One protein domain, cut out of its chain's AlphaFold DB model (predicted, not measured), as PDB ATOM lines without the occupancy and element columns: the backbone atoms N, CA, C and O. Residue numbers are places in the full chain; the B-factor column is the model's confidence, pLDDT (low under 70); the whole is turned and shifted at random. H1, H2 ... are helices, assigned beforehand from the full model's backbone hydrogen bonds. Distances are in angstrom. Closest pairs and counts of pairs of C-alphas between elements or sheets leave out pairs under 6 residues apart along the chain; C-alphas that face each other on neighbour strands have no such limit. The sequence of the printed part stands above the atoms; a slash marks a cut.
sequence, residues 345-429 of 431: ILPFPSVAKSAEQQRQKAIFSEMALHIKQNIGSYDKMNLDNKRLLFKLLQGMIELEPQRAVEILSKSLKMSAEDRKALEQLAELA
ATOM      1  N   ILE A 345     -25.317  16.055  19.235       83.31
ATOM      2  CA  ILE A 345     -24.787  15.644  20.538       83.31
ATOM      3  C   ILE A 345     -23.422  14.971  20.371       83.31
ATOM      4  O   ILE A 345     -22.618  15.026  21.304       83.31
ATOM      5  N   LEU A 346     -23.143  14.381  19.198       76.31
ATOM      6  CA  LEU A 346     -21.863  13.741  18.931       76.31
ATOM      7  C   LEU A 346     -20.731  14.760  19.126       76.31
ATOM      8  O   LEU A 346     -20.747  15.812  18.483       76.31
ATOM      9  N   PRO A 347     -19.749  14.466  19.989       71.38
ATOM     10  CA  PRO A 347     -18.739  15.455  20.338       71.38
ATOM     11  C   PRO A 347     -17.623  15.590  19.282       71.38
ATOM     12  O   PRO A 347     -16.897  16.583  19.264       71.38
ATOM     13  N   PHE A 348     -17.509  14.614  18.375       70.69
ATOM     14  CA  PHE A 348     -16.503  14.571  17.314       70.69
ATOM     15  C   PHE A 348     -16.998  15.225  16.012       70.69
ATOM     16  O   PHE A 348     -18.173  15.087  15.662       70.69
ATOM     17  N   PRO A 349     -16.111  15.881  15.237       66.44
ATOM     18  CA  PRO A 349     -16.450  16.369  13.904       66.44
ATOM     19  C   PRO A 349     -16.810  15.212  12.953       66.44
ATOM     20  O   PRO A 349     -16.261  14.113  13.047       66.44
ATOM     21  N   SER A 350     -17.720  15.468  12.004       61.75
ATOM     22  CA  SER A 350     -18.269  14.457  11.080       61.75
ATOM     23  C   SER A 350     -17.211  13.744  10.231       61.75
ATOM     24  O   SER A 350     -17.383  12.575   9.892       61.75
ATOM     25  N   VAL A 351     -16.095  14.415   9.940       60.50
ATOM     26  CA  VAL A 351     -14.945  13.856   9.223       60.50
ATOM     27  C   VAL A 351     -13.728  13.886  10.145       60.50
ATOM     28  O   VAL A 351     -13.136  14.944  10.368       60.50
ATOM     29  N   ALA A 352     -13.348  12.724  10.678       65.38
ATOM     30  CA  ALA A 352     -12.095  12.560  11.410       65.38
ATOM     31  C   ALA A 352     -10.921  12.659  10.423       65.38
ATOM     32  O   ALA A 352     -10.830  11.869   9.480       65.38
ATOM     33  N   LYS A 353     -10.047  13.651  10.617       70.25
ATOM     34  CA  LYS A 353      -8.974  13.983   9.666       70.25
ATOM     35  C   LYS A 353      -7.698  13.175   9.899       70.25
ATOM     36  O   LYS A 353      -6.931  12.988   8.961       70.25
ATOM     37  N   SER A 354      -7.464  12.709  11.126       81.75
ATOM     38  CA  SER A 354      -6.286  11.918  11.494       81.75
ATOM     39  C   SER A 354      -6.662  10.495  11.914       81.75
ATOM     40  O   SER A 354      -7.769  10.249  12.398       81.75
ATOM     41  N   ALA A 355      -5.713   9.559  11.780       81.38
ATOM     42  CA  ALA A 355      -5.852   8.197  12.306       81.38
ATOM     43  C   ALA A 355      -6.140   8.192  13.819       81.38
ATOM     44  O   ALA A 355      -6.852   7.325  14.318       81.38
ATOM     45  N   GLU A 356      -5.635   9.198  14.534       80.75
ATOM     46  CA  GLU A 356      -5.886   9.373  15.960       80.75
ATOM     47  C   GLU A 356      -7.340   9.738  16.258       80.75
ATOM     48  O   GLU A 356      -8.006   9.062  17.035       80.75
ATOM     49  N   GLN A 357      -7.893  10.720  15.546       79.06
ATOM     50  CA  GLN A 357      -9.304  11.081  15.684       79.06
ATOM     51  C   GLN A 357     -10.239   9.925  15.305       79.06
ATOM     52  O   GLN A 357     -11.303   9.769  15.899       79.06
ATOM     53  N   GLN A 358      -9.852   9.093  14.331       82.25
ATOM     54  CA  GLN A 358     -10.606   7.891  13.973       82.25
ATOM     55  C   GLN A 358     -10.610   6.864  15.112       82.25
ATOM     56  O   GLN A 358     -11.665   6.307  15.418       82.25
ATOM     57  N   ARG A 359      -9.469   6.656  15.784       82.44
ATOM     58  CA  ARG A 359      -9.384   5.785  16.968       82.44
ATOM     59  C   ARG A 359     -10.195   6.323  18.138       82.44
ATOM     60  O   ARG A 359     -10.996   5.579  18.694       82.44
ATOM     61  N   GLN A 360     -10.055   7.604  18.471       84.38
ATOM     62  CA  GLN A 360     -10.826   8.238  19.545       84.38
ATOM     63  C   GLN A 360     -12.333   8.141  19.287       84.38
ATOM     64  O   GLN A 360     -13.089   7.782  20.188       84.38
ATOM     65  N   LYS A 361     -12.769   8.356  18.036       84.06
ATOM     66  CA  LYS A 361     -14.168   8.160  17.631       84.06
ATOM     67  C   LYS A 361     -14.612   6.702  17.796       84.06
ATOM     68  O   LYS A 361     -15.729   6.470  18.258       84.06
ATOM     69  N   ALA A 362     -13.771   5.725  17.455       84.69
ATOM     70  CA  ALA A 362     -14.084   4.305  17.631       84.69
ATOM     71  C   ALA A 362     -14.221   3.923  19.117       84.69
ATOM     72  O   ALA A 362     -15.235   3.342  19.504       84.69
ATOM     73  N   ILE A 363     -13.258   4.328  19.959       86.31
ATOM     74  CA  ILE A 363     -13.296   4.128  21.420       86.31
ATOM     75  C   ILE A 363     -14.563   4.766  21.998       86.31
ATOM     76  O   ILE A 363     -15.307   4.120  22.734       86.31
ATOM     77  N   PHE A 364     -14.846   6.014  21.614       89.56
ATOM     78  CA  PHE A 364     -16.041   6.726  22.048       89.56
ATOM     79  C   PHE A 364     -17.321   5.985  21.664       89.56
ATOM     80  O   PHE A 364     -18.201   5.838  22.503       89.56
ATOM     81  N   SER A 365     -17.431   5.516  20.420       87.44
ATOM     82  CA  SER A 365     -18.646   4.866  19.915       87.44
ATOM     83  C   SER A 365     -18.945   3.579  20.690       87.44
ATOM     84  O   SER A 365     -20.075   3.365  21.136       87.44
ATOM     85  N   GLU A 366     -17.926   2.746  20.922       87.69
ATOM     86  CA  GLU A 366     -18.072   1.520  21.715       87.69
ATOM     87  C   GLU A 366     -18.402   1.821  23.189       87.69
ATOM     88  O   GLU A 366     -19.310   1.211  23.763       87.69
ATOM     89  N   MET A 367     -17.737   2.808  23.801       86.88
ATOM     90  CA  MET A 367     -18.040   3.235  25.173       86.88
ATOM     91  C   MET A 367     -19.440   3.825  25.309       86.88
ATOM     92  O   MET A 367     -20.136   3.532  26.279       86.88
ATOM     93  N   ALA A 368     -19.876   4.631  24.343       88.19
ATOM     94  CA  ALA A 368     -21.203   5.227  24.331       88.19
ATOM     95  C   ALA A 368     -22.288   4.145  24.318       88.19
ATOM     96  O   ALA A 368     -23.269   4.249  25.060       88.19
ATOM     97  N   LEU A 369     -22.086   3.072  23.547       87.25
ATOM     98  CA  LEU A 369     -23.000   1.935  23.539       87.25
ATOM     99  C   LEU A 369     -23.009   1.198  24.888       87.25
ATOM    100  O   LEU A 369     -24.089   0.906  25.407       87.25
ATOM    101  N   HIS A 370     -21.846   0.956  25.500       86.12
ATOM    102  CA  HIS A 370     -21.784   0.360  26.840       86.12
ATOM    103  C   HIS A 370     -22.471   1.228  27.902       86.12
ATOM    104  O   HIS A 370     -23.185   0.697  28.753       86.12
ATOM    105  N   ILE A 371     -22.305   2.550  27.849       86.50
ATOM    106  CA  ILE A 371     -22.985   3.499  28.738       86.50
ATOM    107  C   ILE A 371     -24.501   3.411  28.548       86.50
ATOM    108  O   ILE A 371     -25.222   3.244  29.531       86.50
ATOM    109  N   LYS A 372     -24.987   3.448  27.299       85.81
ATOM    110  CA  LYS A 372     -26.416   3.300  26.976       85.81
ATOM    111  C   LYS A 372     -26.997   2.001  27.545       85.81
ATOM    112  O   LYS A 372     -28.077   2.022  28.119       85.81
ATOM    113  N   GLN A 373     -26.269   0.889  27.437       80.56
ATOM    114  CA  GLN A 373     -26.708  -0.420  27.943       80.56
ATOM    115  C   GLN A 373     -26.681  -0.534  29.475       80.56
ATOM    116  O   GLN A 373     -27.473  -1.276  30.052       80.56
ATOM    117  N   ASN A 374     -25.769   0.171  30.147       82.00
ATOM    118  CA  ASN A 374     -25.603   0.082  31.600       82.00
ATOM    119  C   ASN A 374     -26.460   1.094  32.373       82.00
ATOM    120  O   ASN A 374     -26.811   0.846  33.527       82.00
ATOM    121  N   ILE A 375     -26.819   2.222  31.757       82.19
ATOM    122  CA  ILE A 375     -27.657   3.247  32.377       82.19
ATOM    123  C   ILE A 375     -29.116   3.010  31.979       82.19
ATOM    124  O   ILE A 375     -29.585   3.503  30.957       82.19
ATOM    125  N   GLY A 376     -29.877   2.314  32.828       74.50
ATOM    126  CA  GLY A 376     -31.290   1.997  32.559       74.50
ATOM    127  C   GLY A 376     -32.216   3.214  32.377       74.50
ATOM    128  O   GLY A 376     -33.315   3.082  31.845       74.50
ATOM    129  N   SER A 377     -31.793   4.412  32.794       79.62
ATOM    130  CA  SER A 377     -32.517   5.671  32.575       79.62
ATOM    131  C   SER A 377     -32.033   6.463  31.357       79.62
ATOM    132  O   SER A 377     -32.511   7.579  31.162       79.62
ATOM    133  N   TYR A 378     -31.104   5.934  30.552       84.50
ATOM    134  CA  TYR A 378     -30.509   6.644  29.416       84.50
ATOM    135  C   TYR A 378     -31.568   7.192  28.452       84.50
ATOM    136  O   TYR A 378     -31.548   8.377  28.114       84.50
ATOM    137  N   ASP A 379     -32.541   6.366  28.063       81.19
ATOM    138  CA  ASP A 379     -33.585   6.778  27.117       81.19
ATOM    139  C   ASP A 379     -34.502   7.869  27.687       81.19
ATOM    140  O   ASP A 379     -35.035   8.678  26.932       81.19
ATOM    141  N   LYS A 380     -34.614   7.960  29.020       85.31
ATOM    142  CA  LYS A 380     -35.398   8.981  29.733       85.31
ATOM    143  C   LYS A 380     -34.631  10.288  29.972       85.31
ATOM    144  O   LYS A 380     -35.225  11.256  30.438       85.31
ATOM    145  N   MET A 381     -33.323  10.336  29.704       85.94
ATOM    146  CA  MET A 381     -32.532  11.559  29.876       85.94
ATOM    147  C   MET A 381     -32.909  12.612  28.831       85.94
ATOM    148  O   MET A 381     -33.055  12.301  27.647       85.94
ATOM    149  N   ASN A 382     -32.988  13.874  29.258       87.75
ATOM    150  CA  ASN A 382     -33.109  15.004  28.338       87.75
ATOM    151  C   ASN A 382     -31.829  15.168  27.485       87.75
ATOM    152  O   ASN A 382     -30.771  14.607  27.793       87.75
ATOM    153  N   LEU A 383     -31.926  15.939  26.395       85.94
ATOM    154  CA  LEU A 383     -30.800  16.134  25.474       85.94
ATOM    155  C   LEU A 383     -29.589  16.792  26.149       85.94
ATOM    156  O   LEU A 383     -28.458  16.443  25.819       85.94
ATOM    157  N   ASP A 384     -29.800  17.710  27.093       86.44
ATOM    158  CA  ASP A 384     -28.703  18.424  27.752       86.44
ATOM    159  C   ASP A 384     -27.870  17.504  28.650       86.44
ATOM    160  O   ASP A 384     -26.641  17.551  28.603       86.44
ATOM    161  N   ASN A 385     -28.512  16.589  29.383       87.81
ATOM    162  CA  ASN A 385     -27.829  15.578  30.188       87.81
ATOM    163  C   ASN A 385     -27.060  14.588  29.307       87.81
ATOM    164  O   ASN A 385     -25.917  14.255  29.621       87.81
ATOM    165  N   LYS A 386     -27.643  14.156  28.176       88.12
ATOM    166  CA  LYS A 386     -26.937  13.314  27.192       88.12
ATOM    167  C   LYS A 386     -25.714  14.040  26.624       88.12
ATOM    168  O   LYS A 386     -24.634  13.461  26.548       88.12
ATOM    169  N   ARG A 387     -25.854  15.328  26.290       86.94
ATOM    170  CA  ARG A 387     -24.756  16.167  25.792       86.94
ATOM    171  C   ARG A 387     -23.650  16.348  26.821       86.94
ATOM    172  O   ARG A 387     -22.483  16.252  26.453       86.94
ATOM    173  N   LEU A 388     -23.987  16.579  28.089       86.88
ATOM    174  CA  LEU A 388     -23.000  16.667  29.162       86.88
ATOM    175  C   LEU A 388     -22.239  15.344  29.324       86.88
ATOM    176  O   LEU A 388     -21.012  15.347  29.294       86.88
ATOM    177  N   LEU A 389     -22.958  14.223  29.429       89.00
ATOM    178  CA  LEU A 389     -22.376  12.889  29.589       89.00
ATOM    179  C   LEU A 389     -21.375  12.560  28.474       89.00
ATOM    180  O   LEU A 389     -20.247  12.157  28.750       89.00
ATOM    181  N   PHE A 390     -21.762  12.775  27.216       89.38
ATOM    182  CA  PHE A 390     -20.900  12.461  26.081       89.38
ATOM    183  C   PHE A 390     -19.759  13.459  25.878       89.38
ATOM    184  O   PHE A 390     -18.690  13.051  25.435       89.38
ATOM    185  N   LYS A 391     -19.915  14.733  26.259       85.88
ATOM    186  CA  LYS A 391     -18.786  15.677  26.291       85.88
ATOM    187  C   LYS A 391     -17.752  15.315  27.354       85.88
ATOM    188  O   LYS A 391     -16.559  15.439  27.099       85.88
ATOM    189  N   LEU A 392     -18.188  14.851  28.526       87.56
ATOM    190  CA  LEU A 392     -17.273  14.354  29.556       87.56
ATOM    191  C   LEU A 392     -16.519  13.118  29.059       87.56
ATOM    192  O   LEU A 392     -15.301  13.049  29.200       87.56
ATOM    193  N   LEU A 393     -17.229  12.188  28.413       88.94
ATOM    194  CA  LEU A 393     -16.615  11.016  27.793       88.94
ATOM    195  C   LEU A 393     -15.580  11.407  26.728       88.94
ATOM    196  O   LEU A 393     -14.476  10.873  26.738       88.94
ATOM    197  N   GLN A 394     -15.912  12.354  25.845       87.50
ATOM    198  CA  GLN A 394     -14.968  12.889  24.861       87.50
ATOM    199  C   GLN A 394     -13.723  13.445  25.544       87.50
ATOM    200  O   GLN A 394     -12.626  13.031  25.195       87.50
ATOM    201  N   GLY A 395     -13.882  14.346  26.518       84.50
ATOM    202  CA  GLY A 395     -12.744  14.975  27.188       84.50
ATOM    203  C   GLY A 395     -11.830  13.956  27.873       84.50
ATOM    204  O   GLY A 395     -10.614  14.082  27.803       84.50
ATOM    205  N   MET A 396     -12.395  12.904  28.478       87.44
ATOM    206  CA  MET A 396     -11.602  11.809  29.045       87.44
ATOM    207  C   MET A 396     -10.796  11.062  27.975       87.44
ATOM    208  O   MET A 396      -9.630  10.752  28.204       87.44
ATOM    209  N   ILE A 397     -11.406  10.784  26.819       87.50
ATOM    210  CA  ILE A 397     -10.759  10.068  25.710       87.50
ATOM    211  C   ILE A 397      -9.704  10.941  25.021       87.50
ATOM    212  O   ILE A 397      -8.658  10.421  24.660       87.50
ATOM    213  N   GLU A 398      -9.947  12.240  24.841       85.06
ATOM    214  CA  GLU A 398      -8.996  13.165  24.206       85.06
ATOM    215  C   GLU A 398      -7.759  13.432  25.072       85.06
ATOM    216  O   GLU A 398      -6.690  13.686  24.524       85.06
ATOM    217  N   LEU A 399      -7.898  13.391  26.402       84.25
ATOM    218  CA  LEU A 399      -6.800  13.641  27.339       84.25
ATOM    219  C   LEU A 399      -5.971  12.384  27.626       84.25
ATOM    220  O   LEU A 399      -4.752  12.419  27.511       84.25
ATOM    221  N   GLU A 400      -6.613  11.288  28.044       87.06
ATOM    222  CA  GLU A 400      -5.929  10.041  28.414       87.06
ATOM    223  C   GLU A 400      -6.777   8.820  27.987       87.06
ATOM    224  O   GLU A 400      -7.474   8.229  28.825       87.06
ATOM    225  N   PRO A 401      -6.711   8.386  26.707       85.00
ATOM    226  CA  PRO A 401      -7.530   7.287  26.184       85.00
ATOM    227  C   PRO A 401      -7.427   6.001  27.016       85.00
ATOM    228  O   PRO A 401      -8.437   5.377  27.346       85.00
ATOM    229  N   GLN A 402      -6.204   5.621  27.404       85.75
ATOM    230  CA  GLN A 402      -5.937   4.395  28.166       85.75
ATOM    231  C   GLN A 402      -6.591   4.436  29.549       85.75
ATOM    232  O   GLN A 402      -7.251   3.484  29.968       85.75
ATOM    233  N   ARG A 403      -6.480   5.571  30.243       85.50
ATOM    234  CA  ARG A 403      -7.058   5.739  31.577       85.50
ATOM    235  C   ARG A 403      -8.576   5.861  31.530       85.50
ATOM    236  O   ARG A 403      -9.257   5.353  32.422       85.50
ATOM    237  N   ALA A 404      -9.122   6.476  30.480       85.56
ATOM    238  CA  ALA A 404     -10.559   6.506  30.237       85.56
ATOM    239  C   ALA A 404     -11.127   5.084  30.098       85.56
ATOM    240  O   ALA A 404     -12.103   4.747  30.775       85.56
ATOM    241  N   VAL A 405     -10.475   4.229  29.296       85.94
ATOM    242  CA  VAL A 405     -10.827   2.803  29.174       85.94
ATOM    243  C   VAL A 405     -10.729   2.099  30.519       85.94
ATOM    244  O   VAL A 405     -11.666   1.405  30.915       85.94
ATOM    245  N   GLU A 406      -9.642   2.296  31.260       86.75
ATOM    246  CA  GLU A 406      -9.436   1.640  32.548       86.75
ATOM    247  C   GLU A 406     -10.530   1.997  33.574       86.75
ATOM    248  O   GLU A 406     -11.070   1.118  34.248       86.75
ATOM    249  N   ILE A 407     -10.891   3.278  33.689       85.12
ATOM    250  CA  ILE A 407     -11.895   3.761  34.652       85.12
ATOM    251  C   ILE A 407     -13.295   3.269  34.276       85.12
ATOM    252  O   ILE A 407     -14.036   2.748  35.120       85.12
ATOM    253  N   LEU A 408     -13.672   3.425  33.006       82.44
ATOM    254  CA  LEU A 408     -15.017   3.093  32.545       82.44
ATOM    255  C   LEU A 408     -15.232   1.582  32.488       82.44
ATOM    256  O   LEU A 408     -16.306   1.112  32.854       82.44
ATOM    257  N   SER A 409     -14.205   0.804  32.141       82.75
ATOM    258  CA  SER A 409     -14.287  -0.662  32.133       82.75
ATOM    259  C   SER A 409     -14.457  -1.292  33.511       82.75
ATOM    260  O   SER A 409     -15.056  -2.360  33.623       82.75
ATOM    261  N   LYS A 410     -13.982  -0.629  34.572       83.38
ATOM    262  CA  LYS A 410     -14.230  -1.049  35.960       83.38
ATOM    263  C   LYS A 410     -15.648  -0.722  36.434       83.38
ATOM    264  O   LYS A 410     -16.152  -1.390  37.331       83.38
ATOM    265  N   SER A 411     -16.270   0.302  35.853       82.44
ATOM    266  CA  SER A 411     -17.556   0.843  36.312       82.44
ATOM    267  C   SER A 411     -18.751   0.314  35.512       82.44
ATOM    268  O   SER A 411     -19.861   0.224  36.035       82.44
ATOM    269  N   LEU A 412     -18.538  -0.036  34.244       81.25
ATOM    270  CA  LEU A 412     -19.559  -0.543  33.333       81.25
ATOM    271  C   LEU A 412     -19.492  -2.072  33.256       81.25
ATOM    272  O   LEU A 412     -18.413  -2.663  33.221       81.25
ATOM    273  N   LYS A 413     -20.647  -2.737  33.157       74.69
ATOM    274  CA  LYS A 413     -20.685  -4.166  32.829       74.69
ATOM    275  C   LYS A 413     -20.268  -4.338  31.368       74.69
ATOM    276  O   LYS A 413     -21.017  -3.964  30.465       74.69
ATOM    277  N   MET A 414     -19.084  -4.912  31.156       76.00
ATOM    278  CA  MET A 414     -18.532  -5.263  29.842       76.00
ATOM    279  C   MET A 414     -17.804  -6.616  29.869       76.00
ATOM    280  O   MET A 414     -17.507  -7.167  30.939       76.00
ATOM    281  N   SER A 415     -17.556  -7.210  28.700       71.38
ATOM    282  CA  SER A 415     -16.794  -8.459  28.608       71.38
ATOM    283  C   SER A 415     -15.287  -8.225  28.763       71.38
ATOM    284  O   SER A 415     -14.793  -7.127  28.518       71.38
ATOM    285  N   ALA A 416     -14.543  -9.251  29.195       72.19
ATOM    286  CA  ALA A 416     -13.082  -9.163  29.277       72.19
ATOM    287  C   ALA A 416     -12.446  -8.935  27.893       72.19
ATOM    288  O   ALA A 416     -11.431  -8.256  27.788       72.19
ATOM    289  N   GLU A 417     -13.059  -9.463  26.831       68.44
ATOM    290  CA  GLU A 417     -12.608  -9.259  25.454       68.44
ATOM    291  C   GLU A 417     -12.960  -7.870  24.919       68.44
ATOM    292  O   GLU A 417     -12.105  -7.261  24.287       68.44
ATOM    293  N   ASP A 418     -14.150  -7.328  25.213       74.00
ATOM    294  CA  ASP A 418     -14.487  -5.934  24.873       74.00
ATOM    295  C   ASP A 418     -13.527  -4.975  25.574       74.00
ATOM    296  O   ASP A 418     -12.994  -4.062  24.948       74.00
ATOM    297  N   ARG A 419     -13.241  -5.234  26.857       80.31
ATOM    298  CA  ARG A 419     -12.246  -4.482  27.618       80.31
ATOM    299  C   ARG A 419     -10.871  -4.562  26.960       80.31
ATOM    300  O   ARG A 419     -10.282  -3.523  26.695       80.31
ATOM    301  N   LYS A 420     -10.393  -5.766  26.635       81.31
ATOM    302  CA  LYS A 420      -9.098  -5.959  25.967       81.31
ATOM    303  C   LYS A 420      -9.049  -5.281  24.595       81.31
ATOM    304  O   LYS A 420      -8.025  -4.721  24.229       81.31
ATOM    305  N   ALA A 421     -10.138  -5.314  23.831       79.25
ATOM    306  CA  ALA A 421     -10.215  -4.659  22.530       79.25
ATOM    307  C   ALA A 421     -10.188  -3.127  22.660       79.25
ATOM    308  O   ALA A 421      -9.507  -2.466  21.881       79.25
ATOM    309  N   LEU A 422     -10.880  -2.566  23.657       83.31
ATOM    310  CA  LEU A 422     -10.813  -1.140  23.986       83.31
ATOM    311  C   LEU A 422      -9.419  -0.733  24.480       83.31
ATOM    312  O   LEU A 422      -8.913   0.306  24.065       83.31
ATOM    313  N   GLU A 423      -8.782  -1.557  25.315       85.06
ATOM    314  CA  GLU A 423      -7.405  -1.354  25.784       85.06
ATOM    315  C   GLU A 423      -6.432  -1.349  24.596       85.06
ATOM    316  O   GLU A 423      -5.657  -0.411  24.454       85.06
ATOM    317  N   GLN A 424      -6.551  -2.300  23.664       84.81
ATOM    318  CA  GLN A 424      -5.748  -2.331  22.434       84.81
ATOM    319  C   GLN A 424      -5.973  -1.104  21.540       84.81
ATOM    320  O   GLN A 424      -5.022  -0.569  20.971       84.81
ATOM    321  N   LEU A 425      -7.220  -0.639  21.403       81.69
ATOM    322  CA  LEU A 425      -7.523   0.586  20.654       81.69
ATOM    323  C   LEU A 425      -6.884   1.820  21.305       81.69
ATOM    324  O   LEU A 425      -6.418   2.704  20.585       81.69
ATOM    325  N   ALA A 426      -6.844   1.865  22.638       81.19
ATOM    326  CA  ALA A 426      -6.253   2.954  23.409       81.19
ATOM    327  C   ALA A 426      -4.718   2.889  23.503       81.19
ATOM    328  O   ALA A 426      -4.074   3.929  23.584       81.19
ATOM    329  N   GLU A 427      -4.107   1.702  23.463       80.50
ATOM    330  CA  GLU A 427      -2.645   1.532  23.399       80.50
ATOM    331  C   GLU A 427      -2.061   2.048  22.078       80.50
ATOM    332  O   GLU A 427      -0.957   2.586  22.041       80.50
ATOM    333  N   LEU A 428      -2.818   1.908  20.989       69.31
ATOM    334  CA  LEU A 428      -2.417   2.352  19.653       69.31
ATOM    335  C   LEU A 428      -2.661   3.851  19.406       69.31
ATOM    336  O   LEU A 428      -2.308   4.353  18.334       69.31
ATOM    337  N   ALA A 429      -3.268   4.552  20.365       57.62
ATOM    338  CA  ALA A 429      -3.434   5.997  20.364       57.62
ATOM    339  C   ALA A 429      -2.217   6.645  21.055       57.62
ATOM    340  O   ALA A 429      -2.059   6.462  22.263       57.62
TER     341      ALA A 429
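AT A GLANCE: This is residues 345 to 429 of the 431 residues of an uncharacterized protein of Phycisphaerales bacterium (UniProt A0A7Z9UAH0). Helices H1 and H2 make a V, and the hairpin of H3 and H4 packs at its closed end, H3 on H2 and H4 on H1. H1, H3 and H4 form a bundle, helices side by side. The printed part has 85 residues with four named helices, H1, H2, H3 and H4 in chain order, which hold 60 of them, and no named strand; its class is all helix, and it is compact, with a radius of gyration of the C-alphas of 12.5 A and spans of 35 by 30 by 17 A.

HOW THE PARTS SIT: H1, residues 355 to 374, touches H2, residues 383 to 399, at a steep tilt of 45 degrees; the closest C-alphas, Gln 360 and Ile 397, are 6.4 A apart. H3, residues 401 to 411, and H4, residues 416 to 427, form a hairpin; their closest C-alphas, Gln 402 and Ala 426, are 5.0 A apart. H2 and H4 are apart. In H1, H2, H3 and H4 every O i to N i+4 pair is within hydrogen-bond range.

IN THESE COORDINATES: H1, 28.8 A long, begins at C-alpha 355 (-5.852, 8.197, 12.306); H2 is 24.2 A, H3 15.6 A, and H4, 16.1 A, ends at C-alpha 427 (-2.645, 1.532, 23.399).

THE WHOLE: The printed part has no cut and no long link; pLDDT is under 70 at residues 349 to 352, 417 and 428 to 429.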